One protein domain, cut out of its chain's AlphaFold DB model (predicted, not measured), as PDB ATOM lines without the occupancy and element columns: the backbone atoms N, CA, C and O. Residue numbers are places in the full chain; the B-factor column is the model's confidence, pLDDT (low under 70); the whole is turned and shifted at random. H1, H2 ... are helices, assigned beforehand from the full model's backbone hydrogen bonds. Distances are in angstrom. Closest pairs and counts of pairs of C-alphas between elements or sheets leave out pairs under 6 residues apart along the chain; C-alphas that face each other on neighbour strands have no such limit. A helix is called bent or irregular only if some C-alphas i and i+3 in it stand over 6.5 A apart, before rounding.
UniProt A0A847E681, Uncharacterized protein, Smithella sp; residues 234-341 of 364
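Overview. This is residues 234 to 341 of the 364 residues of an uncharacterized protein of Smithella sp (UniProt A0A847E681). Two long helices, H1 and H4, run side by side in opposite directions and make the long axis; at the end where H1 finishes and H4 begins, the shorter H3 folds back along the first part of H4 as a helical hairpin. Short H2 lies at that same end of the long pair and touches no helix, with a long loop, residues 280 to 296, leading from it to H3. The printed part has 108 residues with four named helices, in the order H1, H2, H3, H4, and no named strand; the class is all helix. The whole is compact, with a radius of gyration of the C-alphas of 15.0 A, and its C-alphas span 46 by 32 by 23 A.

Arrangement. The longest helix by residues is H4, residues 312 to 339. It touches H1, residues 234 to 258, where the closest C-alphas are those of Leu 250 and Tyr 324, 6.0 A apart. These two run opposite ways at a shallow tilt of 26 degrees, centre to centre 9.0 A. With residues 313 to 322 alone, H4 also touches H3, residues 297 to 310; the closest C-alphas are those of Lys 304 and Val 315, 5.5 A apart. H3 and H4 form a hairpin, running opposite ways at a shallow tilt of 16 degrees. H1 and H3 are apart. H2, residues 270 to 279, is apart from H3 and H4, and only just apart from H1, with their closest C-alphas 8.3 A apart. Every O i to N i+4 pair is within hydrogen-bond range in H1 and H2; in H3 it is 9 of 10 and in H4 20 of 24.

Along the chain. H4 measures 40.3 A from C-alpha 312 to C-alpha 339, which is at (148.965, 146.702, 81.654). It is irregular, but only just: C-alphas 313 and 316 are 6.8 A apart, and its line is a rough one. H1 measures 36.2 A from C-alpha 234, at (144.132, 137.839, 78.675), to C-alpha 258. H3 measures 20.0 A from C-alpha 297, at (146.654, 149.924, 107.084), to C-alpha 310. H2 measures 12.6 A from C-alpha 270 to C-alpha 279; it is neither bent nor irregular, but only just, with C-alphas 276 and 279 6.1 A apart.

Size, cuts and confidence. The C-alphas of Ala 234 and Glu 310 are the two farthest apart, at 46.5 A, and the first and last printed C-alphas are 15.1 A apart. The printed part has no cut. The links H1 to H2 and H2 to H3 are long, with 11 and 17 residues; the link H3 to H4, one residue, is tight. The C-alphas of residues 280 to 296 lie 9 to 21 A from the mean of all C-alphas. The mean pLDDT of the printed part is 90.8, and residues 289 to 290 are under 70.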
ATOM      1  N   ALA A 234     145.517 138.295  78.595       90.75
ATOM      2  CA  ALA A 234     144.132 137.839  78.675       90.75
ATOM      3  C   ALA A 234     143.757 137.501  80.121       90.75
ATOM      4  O   ALA A 234     142.727 137.964  80.616       90.75
ATOM      5  N   LEU A 235     144.640 136.787  80.825       91.31
ATOM      6  CA  LEU A 235     144.465 136.497  82.244       91.31
ATOM      7  C   LEU A 235     144.455 137.781  83.088       91.31
ATOM      8  O   LEU A 235     143.642 137.916  84.002       91.31
ATOM      9  N   MET A 236     145.317 138.754  82.778       91.50
ATOM     10  CA  MET A 236     145.325 140.045  83.480       91.50
ATOM     11  C   MET A 236     144.018 140.824  83.289       91.50
ATOM     12  O   MET A 236     143.501 141.389  84.251       91.50
ATOM     13  N   GLU A 237     143.443 140.825  82.086       91.75
ATOM     14  CA  GLU A 237     142.148 141.460  81.804       91.75
ATOM     15  C   GLU A 237     140.974 140.732  82.481       91.75
ATOM     16  O   GLU A 237     140.037 141.380  82.956       91.75
ATOM     17  N   GLU A 238     141.023 139.401  82.579       95.19
ATOM     18  CA  GLU A 238     140.071 138.614  83.370       95.19
ATOM     19  C   GLU A 238     140.144 139.002  84.854       95.19
ATOM     20  O   GLU A 238     139.130 139.357  85.463       95.19
ATOM     21  N   LYS A 239     141.354 139.029  85.426       94.56
ATOM     22  CA  LYS A 239     141.573 139.408  86.827       94.56
ATOM     23  C   LYS A 239     141.219 140.866  87.106       94.56
ATOM     24  O   LYS A 239     140.761 141.174  88.207       94.56
ATOM     25  N   ALA A 240     141.360 141.756  86.122       94.25
ATOM     26  CA  ALA A 240     140.908 143.142  86.231       94.25
ATOM     27  C   ALA A 240     139.390 143.223  86.459       94.25
ATOM     28  O   ALA A 240     138.936 143.989  87.314       94.25
ATOM     29  N   LYS A 241     138.612 142.422  85.717       96.06
ATOM     30  CA  LYS A 241     137.147 142.353  85.842       96.06
ATOM     31  C   LYS A 241     136.734 141.764  87.188       96.06
ATOM     32  O   LYS A 241     135.909 142.364  87.870       96.06
ATOM     33  N   GLU A 242     137.366 140.666  87.608       96.31
ATOM     34  CA  GLU A 242     137.122 140.052  88.923       96.31
ATOM     35  C   GLU A 242     137.358 141.061  90.060       96.31
ATOM     36  O   GLU A 242     136.522 141.223  90.952       96.31
ATOM     37  N   ALA A 243     138.476 141.792  90.008       96.44
ATOM     38  CA  ALA A 243     138.803 142.796  91.012       96.44
ATOM     39  C   ALA A 243     137.793 143.957  91.032       96.44
ATOM     40  O   ALA A 243     137.423 144.427  92.108       96.44
ATOM     41  N   GLU A 244     137.319 144.406  89.867       96.44
ATOM     42  CA  GLU A 244     136.296 145.455  89.776       96.44
ATOM     43  C   GLU A 244     134.959 144.997  90.379       96.44
ATOM     44  O   GLU A 244     134.366 145.715  91.184       96.44
ATOM     45  N   GLU A 245     134.510 143.778  90.075       97.25
ATOM     46  CA  GLU A 245     133.288 143.205  90.654       97.25
ATOM     47  C   GLU A 245     133.376 143.106  92.183       97.25
ATOM     48  O   GLU A 245     132.438 143.490  92.893       97.25
ATOM     49  N   LYS A 246     134.527 142.667  92.714       97.19
ATOM     50  CA  LYS A 246     134.786 142.643  94.163       97.19
ATOM     51  C   LYS A 246     134.745 144.037  94.773       97.19
ATOM     52  O   LYS A 246     134.124 144.217  95.819       97.19
ATOM     53  N   LEU A 247     135.350 145.032  94.127       97.06
ATOM     54  CA  LEU A 247     135.333 146.418  94.600       97.06
ATOM     55  C   LEU A 247     133.922 147.012  94.612       97.06
ATOM     56  O   LEU A 247     133.570 147.711  95.565       97.06
ATOM     57  N   ILE A 248     133.103 146.717  93.599       96.88
ATOM     58  CA  ILE A 248     131.695 147.133  93.551       96.88
ATOM     59  C   ILE A 248     130.921 146.511  94.715       96.88
ATOM     60  O   ILE A 248     130.193 147.226  95.409       96.88
ATOM     61  N   GLN A 249     131.096 145.209  94.960       97.69
ATOM     62  CA  GLN A 249     130.422 144.521  96.060       97.69
ATOM     63  C   GLN A 249     130.849 145.079  97.423       97.69
ATOM     64  O   GLN A 249     129.999 145.484  98.210       97.69
ATOM     65  N   LEU A 250     132.156 145.200  97.673       97.44
ATOM     66  CA  LEU A 250     132.686 145.742  98.928       97.44
ATOM     67  C   LEU A 250     132.221 147.183  99.164       97.44
ATOM     68  O   LEU A 250     131.866 147.541 100.284       97.44
ATOM     69  N   ARG A 251     132.156 148.014  98.114       96.31
ATOM     70  CA  ARG A 251     131.628 149.382  98.226       96.31
ATOM     71  C   ARG A 251     130.158 149.384  98.643       96.31
ATOM     72  O   ARG A 251     129.785 150.208  99.474       96.31
ATOM     73  N   ARG A 252     129.336 148.488  98.084       96.31
ATOM     74  CA  ARG A 252     127.923 148.337  98.471       96.31
ATOM     75  C   ARG A 252     127.791 147.888  99.923       96.31
ATOM     76  O   ARG A 252     127.022 148.493 100.661       96.31
ATOM     77  N   ASP A 253     128.581 146.901 100.340       97.00
ATOM     78  CA  ASP A 253     128.556 146.382 101.711       97.00
ATOM     79  C   ASP A 253     128.990 147.450 102.727       97.00
ATOM     80  O   ASP A 253     128.367 147.609 103.775       97.00
ATOM     81  N   ILE A 254     130.013 148.247 102.401       96.75
ATOM     82  CA  ILE A 254     130.436 149.381 103.232       96.75
ATOM     83  C   ILE A 254     129.335 150.447 103.286       96.75
ATOM     84  O   ILE A 254     128.998 150.913 104.375       96.75
ATOM     85  N   ALA A 255     128.749 150.813 102.142       95.62
ATOM     86  CA  ALA A 255     127.679 151.811 102.074       95.62
ATOM     87  C   ALA A 255     126.433 151.381 102.862       95.62
ATOM     88  O   ALA A 255     125.791 152.214 103.493       95.62
ATOM     89  N   PHE A 256     126.126 150.083 102.908       95.75
ATOM     90  CA  PHE A 256     125.053 149.555 103.750       95.75
ATOM     91  C   PHE A 256     125.291 149.829 105.247       95.75
ATOM     92  O   PHE A 256     124.342 150.093 105.980       95.75
ATOM     93  N   ILE A 257     126.551 149.819 105.701       94.62
ATOM     94  CA  ILE A 257     126.912 150.075 107.105       94.62
ATOM     95  C   ILE A 257     126.965 151.578 107.416       94.62
ATOM     96  O   ILE A 257     126.489 152.009 108.466       94.62
ATOM     97  N   ILE A 258     127.571 152.385 106.536       95.00
ATOM     98  CA  ILE A 258     127.895 153.792 106.844       95.00
ATOM     99  C   ILE A 258     126.992 154.818 106.142       95.00
ATOM    100  O   ILE A 258     127.084 156.011 106.443       95.00
ATOM    101  N   GLY A 259     126.118 154.378 105.234       92.62
ATOM    102  CA  GLY A 259     125.325 155.224 104.338       92.62
ATOM    103  C   GLY A 259     126.135 155.770 103.156       92.62
ATOM    104  O   GLY A 259     127.211 155.267 102.831       92.62
ATOM    105  N   ASP A 260     125.651 156.855 102.542       89.81
ATOM    106  CA  ASP A 260     126.228 157.487 101.337       89.81
ATOM    107  C   ASP A 260     127.536 158.271 101.583       89.81
ATOM    108  O   ASP A 260     127.840 159.281 100.942       89.81
ATOM    109  N   ILE A 261     128.344 157.834 102.547       94.00
ATOM    110  CA  ILE A 261     129.608 158.477 102.890       94.00
ATOM    111  C   ILE A 261     130.674 158.016 101.905       94.00
ATOM    112  O   ILE A 261     131.071 156.852 101.872       94.00
ATOM    113  N   SER A 262     131.183 158.952 101.107       92.38
ATOM    114  CA  SER A 262     132.237 158.657 100.140       92.38
ATOM    115  C   SER A 262     133.533 158.240 100.835       92.38
ATOM    116  O   SER A 262     134.153 159.051 101.524       92.38
ATOM    117  N   ILE A 263     133.974 157.001 100.603       92.38
ATOM    118  CA  ILE A 263     135.258 156.460 101.089       92.38
ATOM    119  C   ILE A 263     136.428 156.718 100.117       92.38
ATOM    120  O   ILE A 263     137.589 156.706 100.523       92.38
ATOM    121  N   GLY A 264     136.144 157.007  98.842       91.19
ATOM    122  CA  GLY A 264     137.152 157.185  97.785       91.19
ATOM    123  C   GLY A 264     137.889 155.894  97.395       91.19
ATOM    124  O   GLY A 264     137.569 154.808  97.874       91.19
ATOM    125  N   ALA A 265     138.877 155.993  96.501       85.50
ATOM    126  CA  ALA A 265     139.602 154.828  95.971       85.50
ATOM    127  C   ALA A 265     140.415 154.075  97.042       85.50
ATOM    128  O   ALA A 265     140.436 152.852  97.039       85.50
ATOM    129  N   ASN A 266     140.992 154.799  98.007       85.75
ATOM    130  CA  ASN A 266     141.884 154.231  99.028       85.75
ATOM    131  C   ASN A 266     141.252 154.180 100.432       85.75
ATOM    132  O   ASN A 266     141.961 154.025 101.425       85.75
ATOM    133  N   ALA A 267     139.927 154.356 100.535       89.81
ATOM    134  CA  ALA A 267     139.203 154.407 101.810       89.81
ATOM    135  C   ALA A 267     139.830 155.381 102.829       89.81
ATOM    136  O   ALA A 267     140.091 155.029 103.975       89.81
ATOM    137  N   SER A 268     140.137 156.605 102.390       88.88
ATOM    138  CA  SER A 268     140.913 157.577 103.178       88.88
ATOM    139  C   SER A 268     140.482 159.034 102.977       88.88
ATOM    140  O   SER A 268     141.242 159.956 103.282       88.88
ATOM    141  N   THR A 269     139.286 159.265 102.431       91.00
ATOM    142  CA  THR A 269     138.736 160.611 102.205       91.00
ATOM    143  C   THR A 269     138.510 161.363 103.518       91.00
ATOM    144  O   THR A 269     138.290 160.771 104.577       91.00
ATOM    145  N   ALA A 270     138.480 162.696 103.444       90.50
ATOM    146  CA  ALA A 270     138.133 163.534 104.590       90.50
ATOM    147  C   ALA A 270     136.727 163.222 105.141       90.50
ATOM    148  O   ALA A 270     136.535 163.202 106.353       90.50
ATOM    149  N   ALA A 271     135.762 162.918 104.264       93.00
ATOM    150  CA  ALA A 271     134.404 162.545 104.662       93.00
ATOM    151  C   ALA A 271     134.378 161.250 105.489       93.00
ATOM    152  O   ALA A 271     133.725 161.201 106.533       93.00
ATOM    153  N   PHE A 272     135.130 160.229 105.069       94.19
ATOM    154  CA  PHE A 272     135.215 158.973 105.805       94.19
ATOM    155  C   PHE A 272     135.942 159.141 107.143       94.19
ATOM    156  O   PHE A 272     135.444 158.690 108.171       94.19
ATOM    157  N   LYS A 273     137.050 159.893 107.178       92.06
ATOM    158  CA  LYS A 273     137.736 160.231 108.439       92.06
ATOM    159  C   LYS A 273     136.820 160.981 109.412       92.06
ATOM    160  O   LYS A 273     136.751 160.625 110.584       92.06
ATOM    161  N   LYS A 274     136.062 161.969 108.921       92.19
ATOM    162  CA  LYS A 274     135.073 162.715 109.714       92.19
ATOM    163  C   LYS A 274     133.997 161.790 110.288       92.19
ATOM    164  O   LYS A 274     133.607 161.928 111.443       92.19
ATOM    165  N   TYR A 275     133.529 160.821 109.506       93.88
ATOM    166  CA  TYR A 275     132.590 159.819 109.997       93.88
ATOM    167  C   TYR A 275     133.173 158.987 111.148       93.88
ATOM    168  O   TYR A 275     132.538 158.877 112.196       93.88
ATOM    169  N   LEU A 276     134.390 158.460 110.989       92.88
ATOM    170  CA  LEU A 276     135.037 157.622 112.003       92.88
ATOM    171  C   LEU A 276     135.342 158.397 113.296       92.88
ATOM    172  O   LEU A 276     134.985 157.956 114.388       92.88
ATOM    173  N   PHE A 277     135.979 159.564 113.190       92.06
ATOM    174  CA  PHE A 277     136.511 160.266 114.361       92.06
ATOM    175  C   PHE A 277     135.529 161.277 114.957       92.06
ATOM    176  O   PHE A 277     135.417 161.378 116.177       92.06
ATOM    177  N   ASP A 278     134.759 161.992 114.134       92.12
ATOM    178  CA  ASP A 278     133.878 163.044 114.649       92.12
ATOM    179  C   ASP A 278     132.484 162.512 114.976       92.12
ATOM    180  O   ASP A 278     131.915 162.917 115.992       92.12
ATOM    181  N   ARG A 279     131.933 161.621 114.136       92.88
ATOM    182  CA  ARG A 279     130.580 161.067 114.323       92.88
ATOM    183  C   ARG A 279     130.580 159.803 115.178       92.88
ATOM    184  O   ARG A 279     129.808 159.737 116.127       92.88
ATOM    185  N   LEU A 280     131.422 158.817 114.861       91.81
ATOM    186  CA  LEU A 280     131.523 157.574 115.636       91.81
ATOM    187  C   LEU A 280     132.408 157.700 116.885       91.81
ATOM    188  O   LEU A 280     132.384 156.790 117.712       91.81
ATOM    189  N   LYS A 281     133.141 158.816 117.031       91.25
ATOM    190  CA  LYS A 281     134.014 159.121 118.179       91.25
ATOM    191  C   LYS A 281     135.086 158.057 118.441       91.25
ATOM    192  O   LYS A 281     135.467 157.834 119.585       91.25
ATOM    193  N   LEU A 282     135.576 157.409 117.384       90.88
ATOM    194  CA  LEU A 282     136.666 156.439 117.489       90.88
ATOM    195  C   LEU A 282     138.010 157.129 117.788       90.88
ATOM    196  O   LEU A 282     138.187 158.300 117.432       90.88
ATOM    197  N   PRO A 283     138.967 156.432 118.427       87.75
ATOM    198  CA  PRO A 283     140.250 157.019 118.789       87.75
ATOM    199  C   PRO A 283     141.102 157.348 117.559       87.75
ATOM    200  O   PRO A 283     141.177 156.586 116.596       87.75
ATOM    201  N   LYS A 284     141.809 158.475 117.620       85.75
ATOM    202  CA  LYS A 284     142.814 158.866 116.625       85.75
ATOM    203  C   LYS A 284     144.130 158.179 116.976       85.75
ATOM    204  O   LYS A 284     144.876 158.653 117.825       85.75
ATOM    205  N   VAL A 285     144.369 157.023 116.369       82.12
ATOM    206  CA  VAL A 285     145.479 156.129 116.745       82.12
ATOM    207  C   VAL A 285     146.839 156.546 116.175       82.12
ATOM    208  O   VAL A 285     147.866 156.122 116.695       82.12
ATOM    209  N   LYS A 286     146.872 157.373 115.119       76.69
ATOM    210  CA  LYS A 286     148.111 157.786 114.447       76.69
ATOM    211  C   LYS A 286     147.949 159.132 113.746       76.69
ATOM    212  O   LYS A 286     146.874 159.446 113.234       76.69
ATOM    213  N   GLN A 287     149.036 159.897 113.669       75.75
ATOM    214  CA  GLN A 287     149.123 161.140 112.903       75.75
ATOM    215  C   GLN A 287     150.180 161.026 111.800       75.75
ATOM    216  O   GLN A 287     151.164 160.300 111.916       75.75
ATOM    217  N   THR A 288     149.949 161.729 110.699       70.25
ATOM    218  CA  THR A 288     150.916 161.894 109.608       70.25
ATOM    219  C   THR A 288     151.990 162.917 109.992       70.25
ATOM    220  O   THR A 288     151.805 163.689 110.927       70.25
ATOM    221  N   ALA A 289     153.077 163.009 109.217       69.94
ATOM    222  CA  ALA A 289     154.110 164.043 109.392       69.94
ATOM    223  C   ALA A 289     153.581 165.490 109.277       69.94
ATOM    224  O   ALA A 289     154.260 166.429 109.672       69.94
ATOM    225  N   LYS A 290     152.367 165.675 108.735       67.69
ATOM    226  CA  LYS A 290     151.646 166.959 108.684       67.69
ATOM    227  C   LYS A 290     150.636 167.119 109.829       67.69
ATOM    228  O   LYS A 290     149.694 167.892 109.693       67.69
ATOM    229  N   GLU A 291     150.762 166.314 110.885       70.12
ATOM    230  CA  GLU A 291     149.900 166.289 112.079       70.12
ATOM    231  C   GLU A 291     148.411 165.996 111.797       70.12
ATOM    232  O   GLU A 291     147.541 166.182 112.645       70.12
ATOM    233  N   GLN A 292     148.091 165.485 110.605       71.75
ATOM    234  CA  GLN A 292     146.734 165.061 110.252       71.75
ATOM    235  C   GLN A 292     146.500 163.607 110.646       71.75
ATOM    236  O   GLN A 292     147.394 162.782 110.456       71.75
ATOM    237  N   ASP A 293     145.284 163.270 111.081       77.38
ATOM    238  CA  ASP A 293     144.918 161.901 111.458       77.38
ATOM    239  C   ASP A 293     145.151 160.920 110.299       77.38
ATOM    240  O   ASP A 293     144.611 161.070 109.189       77.38
ATOM    241  N   ALA A 294     145.990 159.919 110.552       76.62
ATOM    242  CA  ALA A 294     146.334 158.886 109.593       76.62
ATOM    243  C   ALA A 294     145.272 157.778 109.595       76.62
ATOM    244  O   ALA A 294     144.693 157.433 110.621       76.62
ATOM    245  N   LEU A 295     145.021 157.231 108.409       84.19
ATOM    246  CA  LEU A 295     144.157 156.070 108.201       84.19
ATOM    247  C   LEU A 295     144.865 155.117 107.228       84.19
ATOM    248  O   LEU A 295     144.370 154.821 106.139       84.19
ATOM    249  N   ASP A 296     146.109 154.781 107.564       86.00
ATOM    250  CA  ASP A 296     146.886 153.750 106.884       86.00
ATOM    251  C   ASP A 296     146.455 152.350 107.357       86.00
ATOM    252  O   ASP A 296     145.528 152.209 108.159       86.00
ATOM    253  N   ASP A 297     147.072 151.304 106.807       84.88
ATOM    254  CA  ASP A 297     146.654 149.924 107.084       84.88
ATOM    255  C   ASP A 297     146.858 149.558 108.565       84.88
ATOM    256  O   ASP A 297     146.009 148.893 109.157       84.88
ATOM    257  N   GLU A 298     147.923 150.066 109.187       87.12
ATOM    258  CA  GLU A 298     148.202 149.907 110.617       87.12
ATOM    259  C   GLU A 298     147.144 150.608 111.484       87.12
ATOM    260  O   GLU A 298     146.594 149.999 112.402       87.12
ATOM    261  N   ALA A 299     146.776 151.854 111.161       88.62
ATOM    262  CA  ALA A 299     145.715 152.565 111.873       88.62
ATOM    263  C   ALA A 299     144.362 151.833 111.789       88.62
ATOM    264  O   ALA A 299     143.616 151.807 112.768       88.62
ATOM    265  N   LEU A 300     144.041 151.209 110.649       90.25
ATOM    266  CA  LEU A 300     142.826 150.399 110.493       90.25
ATOM    267  C   LEU A 300     142.854 149.128 111.356       90.25
ATOM    268  O   LEU A 300     141.820 148.771 111.918       90.25
ATOM    269  N   ILE A 301     144.017 148.480 111.501       90.38
ATOM    270  CA  ILE A 301     144.192 147.327 112.403       90.38
ATOM    271  C   ILE A 301     143.945 147.754 113.852       90.38
ATOM    272  O   ILE A 301     143.116 147.148 114.530       90.38
ATOM    273  N   LEU A 302     144.573 148.841 114.303       91.06
ATOM    274  CA  LEU A 302     144.402 149.347 115.669       91.06
ATOM    275  C   LEU A 302     142.948 149.757 115.957       91.06
ATOM    276  O   LEU A 302     142.417 149.486 117.035       91.06
ATOM    277  N   LEU A 303     142.270 150.375 114.984       90.94
ATOM    278  CA  LEU A 303     140.847 150.705 115.094       90.94
ATOM    279  C   LEU A 303     139.967 149.453 115.171       90.94
ATOM    280  O   LEU A 303     139.022 149.426 115.965       90.94
ATOM    281  N   LYS A 304     140.283 148.410 114.395       92.88
ATOM    282  CA  LYS A 304     139.597 147.115 114.461       92.88
ATOM    283  C   LYS A 304     139.764 146.474 115.840       92.88
ATOM    284  O   LYS A 304     138.764 146.078 116.432       92.88
ATOM    285  N   GLU A 305     140.986 146.411 116.368       92.38
ATOM    286  CA  GLU A 305     141.287 145.854 117.698       92.38
ATOM    287  C   GLU A 305     140.582 146.619 118.825       92.38
ATOM    288  O   GLU A 305     140.048 146.018 119.758       92.38
ATOM    289  N   HIS A 306     140.527 147.950 118.727       90.94
ATOM    290  CA  HIS A 306     139.752 148.774 119.650       90.94
ATOM    291  C   HIS A 306     138.253 148.435 119.578       90.94
ATOM    292  O   HIS A 306     137.615 148.200 120.605       90.94
ATOM    293  N   CYS A 307     137.693 148.340 118.368       92.06
ATOM    294  CA  CYS A 307     136.283 147.998 118.179       92.06
ATOM    295  C   CYS A 307     135.956 146.570 118.631       92.06
ATOM    296  O   CYS A 307     134.870 146.344 119.142       92.06
ATOM    297  N   GLN A 308     136.878 145.610 118.539       92.62
ATOM    298  CA  GLN A 308     136.650 144.259 119.073       92.62
ATOM    299  C   GLN A 308     136.341 144.255 120.576       92.62
ATOM    300  O   GLN A 308     135.586 143.398 121.031       92.62
ATOM    301  N   LYS A 309     136.909 145.198 121.338       92.44
ATOM    302  CA  LYS A 309     136.690 145.319 122.786       92.44
ATOM    303  C   LYS A 309     135.478 146.183 123.113       92.44
ATOM    304  O   LYS A 309     134.646 145.787 123.920       92.44
ATOM    305  N   GLU A 310     135.382 147.345 122.472       90.75
ATOM    306  CA  GLU A 310     134.444 148.399 122.878       90.75
ATOM    307  C   GLU A 310     133.188 148.472 121.998       90.75
ATOM    308  O   GLU A 310     132.137 148.914 122.457       90.75
ATOM    309  N   ARG A 311     133.290 148.086 120.717       92.12
ATOM    310  CA  ARG A 311     132.243 148.269 119.691       92.12
ATOM    311  C   ARG A 311     132.217 147.145 118.636       92.12
ATOM    312  O   ARG A 311     132.541 147.397 117.464       92.12
ATOM    313  N   PRO A 312     131.875 145.896 119.014       92.25
ATOM    314  CA  PRO A 312     131.993 144.738 118.125       92.25
ATOM    315  C   PRO A 312     131.197 144.863 116.819       92.25
ATOM    316  O   PRO A 312     131.585 144.289 115.802       92.25
ATOM    317  N   GLU A 313     130.124 145.658 116.808       91.31
ATOM    318  CA  GLU A 313     129.295 145.911 115.627       91.31
ATOM    319  C   GLU A 313     130.052 146.616 114.488       91.31
ATOM    320  O   GLU A 313     129.689 146.473 113.320       91.31
ATOM    321  N   LEU A 314     131.128 147.349 114.802       92.62
ATOM    322  CA  LEU A 314     131.947 148.055 113.815       92.62
ATOM    323  C   LEU A 314     133.103 147.220 113.260       92.62
ATOM    324  O   LEU A 314     133.714 147.621 112.272       92.62
ATOM    325  N   VAL A 315     133.409 146.058 113.840       93.94
ATOM    326  CA  VAL A 315     134.535 145.218 113.393       93.94
ATOM    327  C   VAL A 315     134.387 144.842 111.918       93.94
ATOM    328  O   VAL A 315     135.353 144.926 111.158       93.94
ATOM    329  N   ARG A 316     133.156 144.533 111.489       95.56
ATOM    330  CA  ARG A 316     132.855 144.187 110.095       95.56
ATOM    331  C   ARG A 316     133.154 145.330 109.122       95.56
ATOM    332  O   ARG A 316     133.600 145.068 108.008       95.56
ATOM    333  N   LEU A 317     132.945 146.585 109.530       94.88
ATOM    334  CA  LEU A 317     133.279 147.750 108.707       94.88
ATOM    335  C   LEU A 317     134.778 147.784 108.401       94.88
ATOM    336  O   LEU A 317     135.160 147.973 107.251       94.88
ATOM    337  N   PHE A 318     135.621 147.589 109.415       94.19
ATOM    338  CA  PHE A 318     137.072 147.633 109.238       94.19
ATOM    339  C   PHE A 318     137.586 146.482 108.378       94.19
ATOM    340  O   PHE A 318     138.436 146.718 107.526       94.19
ATOM    341  N   GLU A 319     137.020 145.282 108.519       94.62
ATOM    342  CA  GLU A 319     137.324 144.150 107.631       94.62
ATOM    343  C   GLU A 319     137.007 144.467 106.172       94.62
ATOM    344  O   GLU A 319     137.875 144.353 105.311       94.62
ATOM    345  N   LEU A 320     135.793 144.952 105.901       96.38
ATOM    346  CA  LEU A 320     135.378 145.325 104.549       96.38
ATOM    347  C   LEU A 320     136.251 146.443 103.964       96.38
ATOM    348  O   LEU A 320     136.586 146.417 102.783       96.38
ATOM    349  N   VAL A 321     136.632 147.429 104.780       95.50
ATOM    350  CA  VAL A 321     137.504 148.537 104.364       95.50
ATOM    351  C   VAL A 321     138.924 148.054 104.059       95.50
ATOM    352  O   VAL A 321     139.521 148.514 103.083       95.50
ATOM    353  N   GLN A 322     139.466 147.135 104.859       94.06
ATOM    354  CA  GLN A 322     140.769 146.516 104.605       94.06
ATOM    355  C   GLN A 322     140.746 145.702 103.306       94.06
ATOM    356  O   GLN A 322     141.608 145.912 102.452       94.06
ATOM    357  N   ASP A 323     139.723 144.867 103.108       95.19
ATOM    358  CA  ASP A 323     139.533 144.104 101.870       95.19
ATOM    359  C   ASP A 323     139.407 145.038 100.659       95.19
ATOM    360  O   ASP A 323     140.043 144.823  99.627       95.19
ATOM    361  N   TYR A 324     138.640 146.123 100.789       96.31
ATOM    362  CA  TYR A 324     138.462 147.111  99.727       96.31
ATOM    363  C   TYR A 324     139.788 147.783  99.339       96.31
ATOM    364  O   TYR A 324     140.082 147.924  98.151       96.31
ATOM    365  N   ARG A 325     140.629 148.151 100.312       94.25
ATOM    366  CA  ARG A 325     141.969 148.707 100.041       94.25
ATOM    367  C   ARG A 325     142.895 147.680  99.401       94.25
ATOM    368  O   ARG A 325     143.633 148.024  98.477       94.25
ATOM    369  N   HIS A 326     142.843 146.433  99.862       93.44
ATOM    370  CA  HIS A 326     143.640 145.341  99.316       93.44
ATOM    371  C   HIS A 326     143.311 145.091  97.838       93.44
ATOM    372  O   HIS A 326     144.197 145.186  96.986       93.44
ATOM    373  N   TRP A 327     142.032 144.880  97.514       95.88
ATOM    374  CA  TRP A 327     141.567 144.722  96.132       95.88
ATOM    375  C   TRP A 327     141.834 145.968  95.283       95.88
ATOM    376  O   TRP A 327     142.251 145.854  94.131       95.88
ATOM    377  N   GLY A 328     141.680 147.160  95.864       94.56
ATOM    378  CA  GLY A 328     141.980 148.425  95.197       94.56
ATOM    379  C   GLY A 328     143.448 148.518  94.788       94.56
ATOM    380  O   GLY A 328     143.754 148.943  93.672       94.56
ATOM    381  N   LYS A 329     144.365 148.061  95.648       93.31
ATOM    382  CA  LYS A 329     145.803 148.003  95.359       93.31
ATOM    383  C   LYS A 329     146.136 146.939  94.314       93.31
ATOM    384  O   LYS A 329     146.881 147.250  93.388       93.31
ATOM    385  N   ILE A 330     145.560 145.734  94.417       94.00
ATOM    386  CA  ILE A 330     145.699 144.676  93.397       94.00
ATOM    387  C   ILE A 330     145.325 145.221  92.021       94.00
ATOM    388  O   ILE A 330     146.140 145.181  91.101       94.00
ATOM    389  N   LYS A 331     144.131 145.807  91.901       93.75
ATOM    390  CA  LYS A 331     143.648 146.342  90.632       93.75
ATOM    391  C   LYS A 331     144.513 147.496  90.129       93.75
ATOM    392  O   LYS A 331     145.035 147.431  89.026       93.75
ATOM    393  N   SER A 332     144.689 148.542  90.933       92.56
ATOM    394  CA  SER A 332     145.317 149.784  90.463       92.56
ATOM    395  C   SER A 332     146.834 149.688  90.283       92.56
ATOM    396  O   SER A 332     147.376 150.204  89.308       92.56
ATOM    397  N   THR A 333     147.536 149.067  91.233       90.25
ATOM    398  CA  THR A 333     149.006 149.064  91.263       90.25
ATOM    399  C   THR A 333     149.561 147.942  90.410       90.25
ATOM    400  O   THR A 333     150.492 148.167  89.643       90.25
ATOM    401  N   TYR A 334     148.987 146.747  90.544       91.19
ATOM    402  CA  TYR A 334     149.501 145.570  89.868       91.19
ATOM    403  C   TYR A 334     148.813 145.398  88.522       91.19
ATOM    404  O   TYR A 334     149.483 145.517  87.516       91.19
ATOM    405  N   ILE A 335     147.495 145.223  88.448       92.62
ATOM    406  CA  ILE A 335     146.845 144.898  87.167       92.62
ATOM    407  C   ILE A 335     146.886 146.083  86.185       92.62
ATOM    408  O   ILE A 335     147.574 146.029  85.165       92.62
ATOM    409  N   ASP A 336     146.212 147.186  86.515       90.75
ATOM    410  CA  ASP A 336     146.142 148.387  85.674       90.75
ATOM    411  C   ASP A 336     147.531 149.026  85.514       90.75
ATOM    412  O   ASP A 336     147.892 149.526  84.447       90.75
ATOM    413  N   GLY A 337     148.335 149.009  86.583       91.56
ATOM    414  CA  GLY A 337     149.706 149.501  86.568       91.56
ATOM    415  C   GLY A 337     150.552 148.774  85.532       91.56
ATOM    416  O   GLY A 337     151.128 149.424  84.667       91.56
ATOM    417  N   TYR A 338     150.571 147.445  85.573       89.81
ATOM    418  CA  TYR A 338     151.349 146.605  84.670       89.81
ATOM    419  C   TYR A 338     150.859 146.628  83.226       89.81
ATOM    420  O   TYR A 338     151.682 146.741  82.318       89.81
ATOM    421  N   LEU A 339     149.541 146.620  83.000       88.69
ATOM    422  CA  LEU A 339     148.965 146.702  81.654       88.69
ATOM    423  C   LEU A 339     149.408 147.970  80.898       88.69
ATOM    424  O   LEU A 339     149.574 147.925  79.678       88.69
ATOM    425  N   ARG A 340     149.658 149.084  81.604       88.19
ATOM    426  CA  ARG A 340     150.167 150.338  81.008       88.19
ATOM    427  C   ARG A 340     151.622 150.271  80.544       88.19
ATOM    428  O   ARG A 340     152.034 151.121  79.761       88.19
ATOM    429  N   TYR A 341     152.400 149.304  81.026       86.94
ATOM    430  CA  TYR A 341     153.835 149.184  80.744       86.94
ATOM    431  C   TYR A 341     154.171 148.073  79.743       86.94
ATOM    432  O   TYR A 341     155.342 147.721  79.593       86.94
TER     433      TYR A 341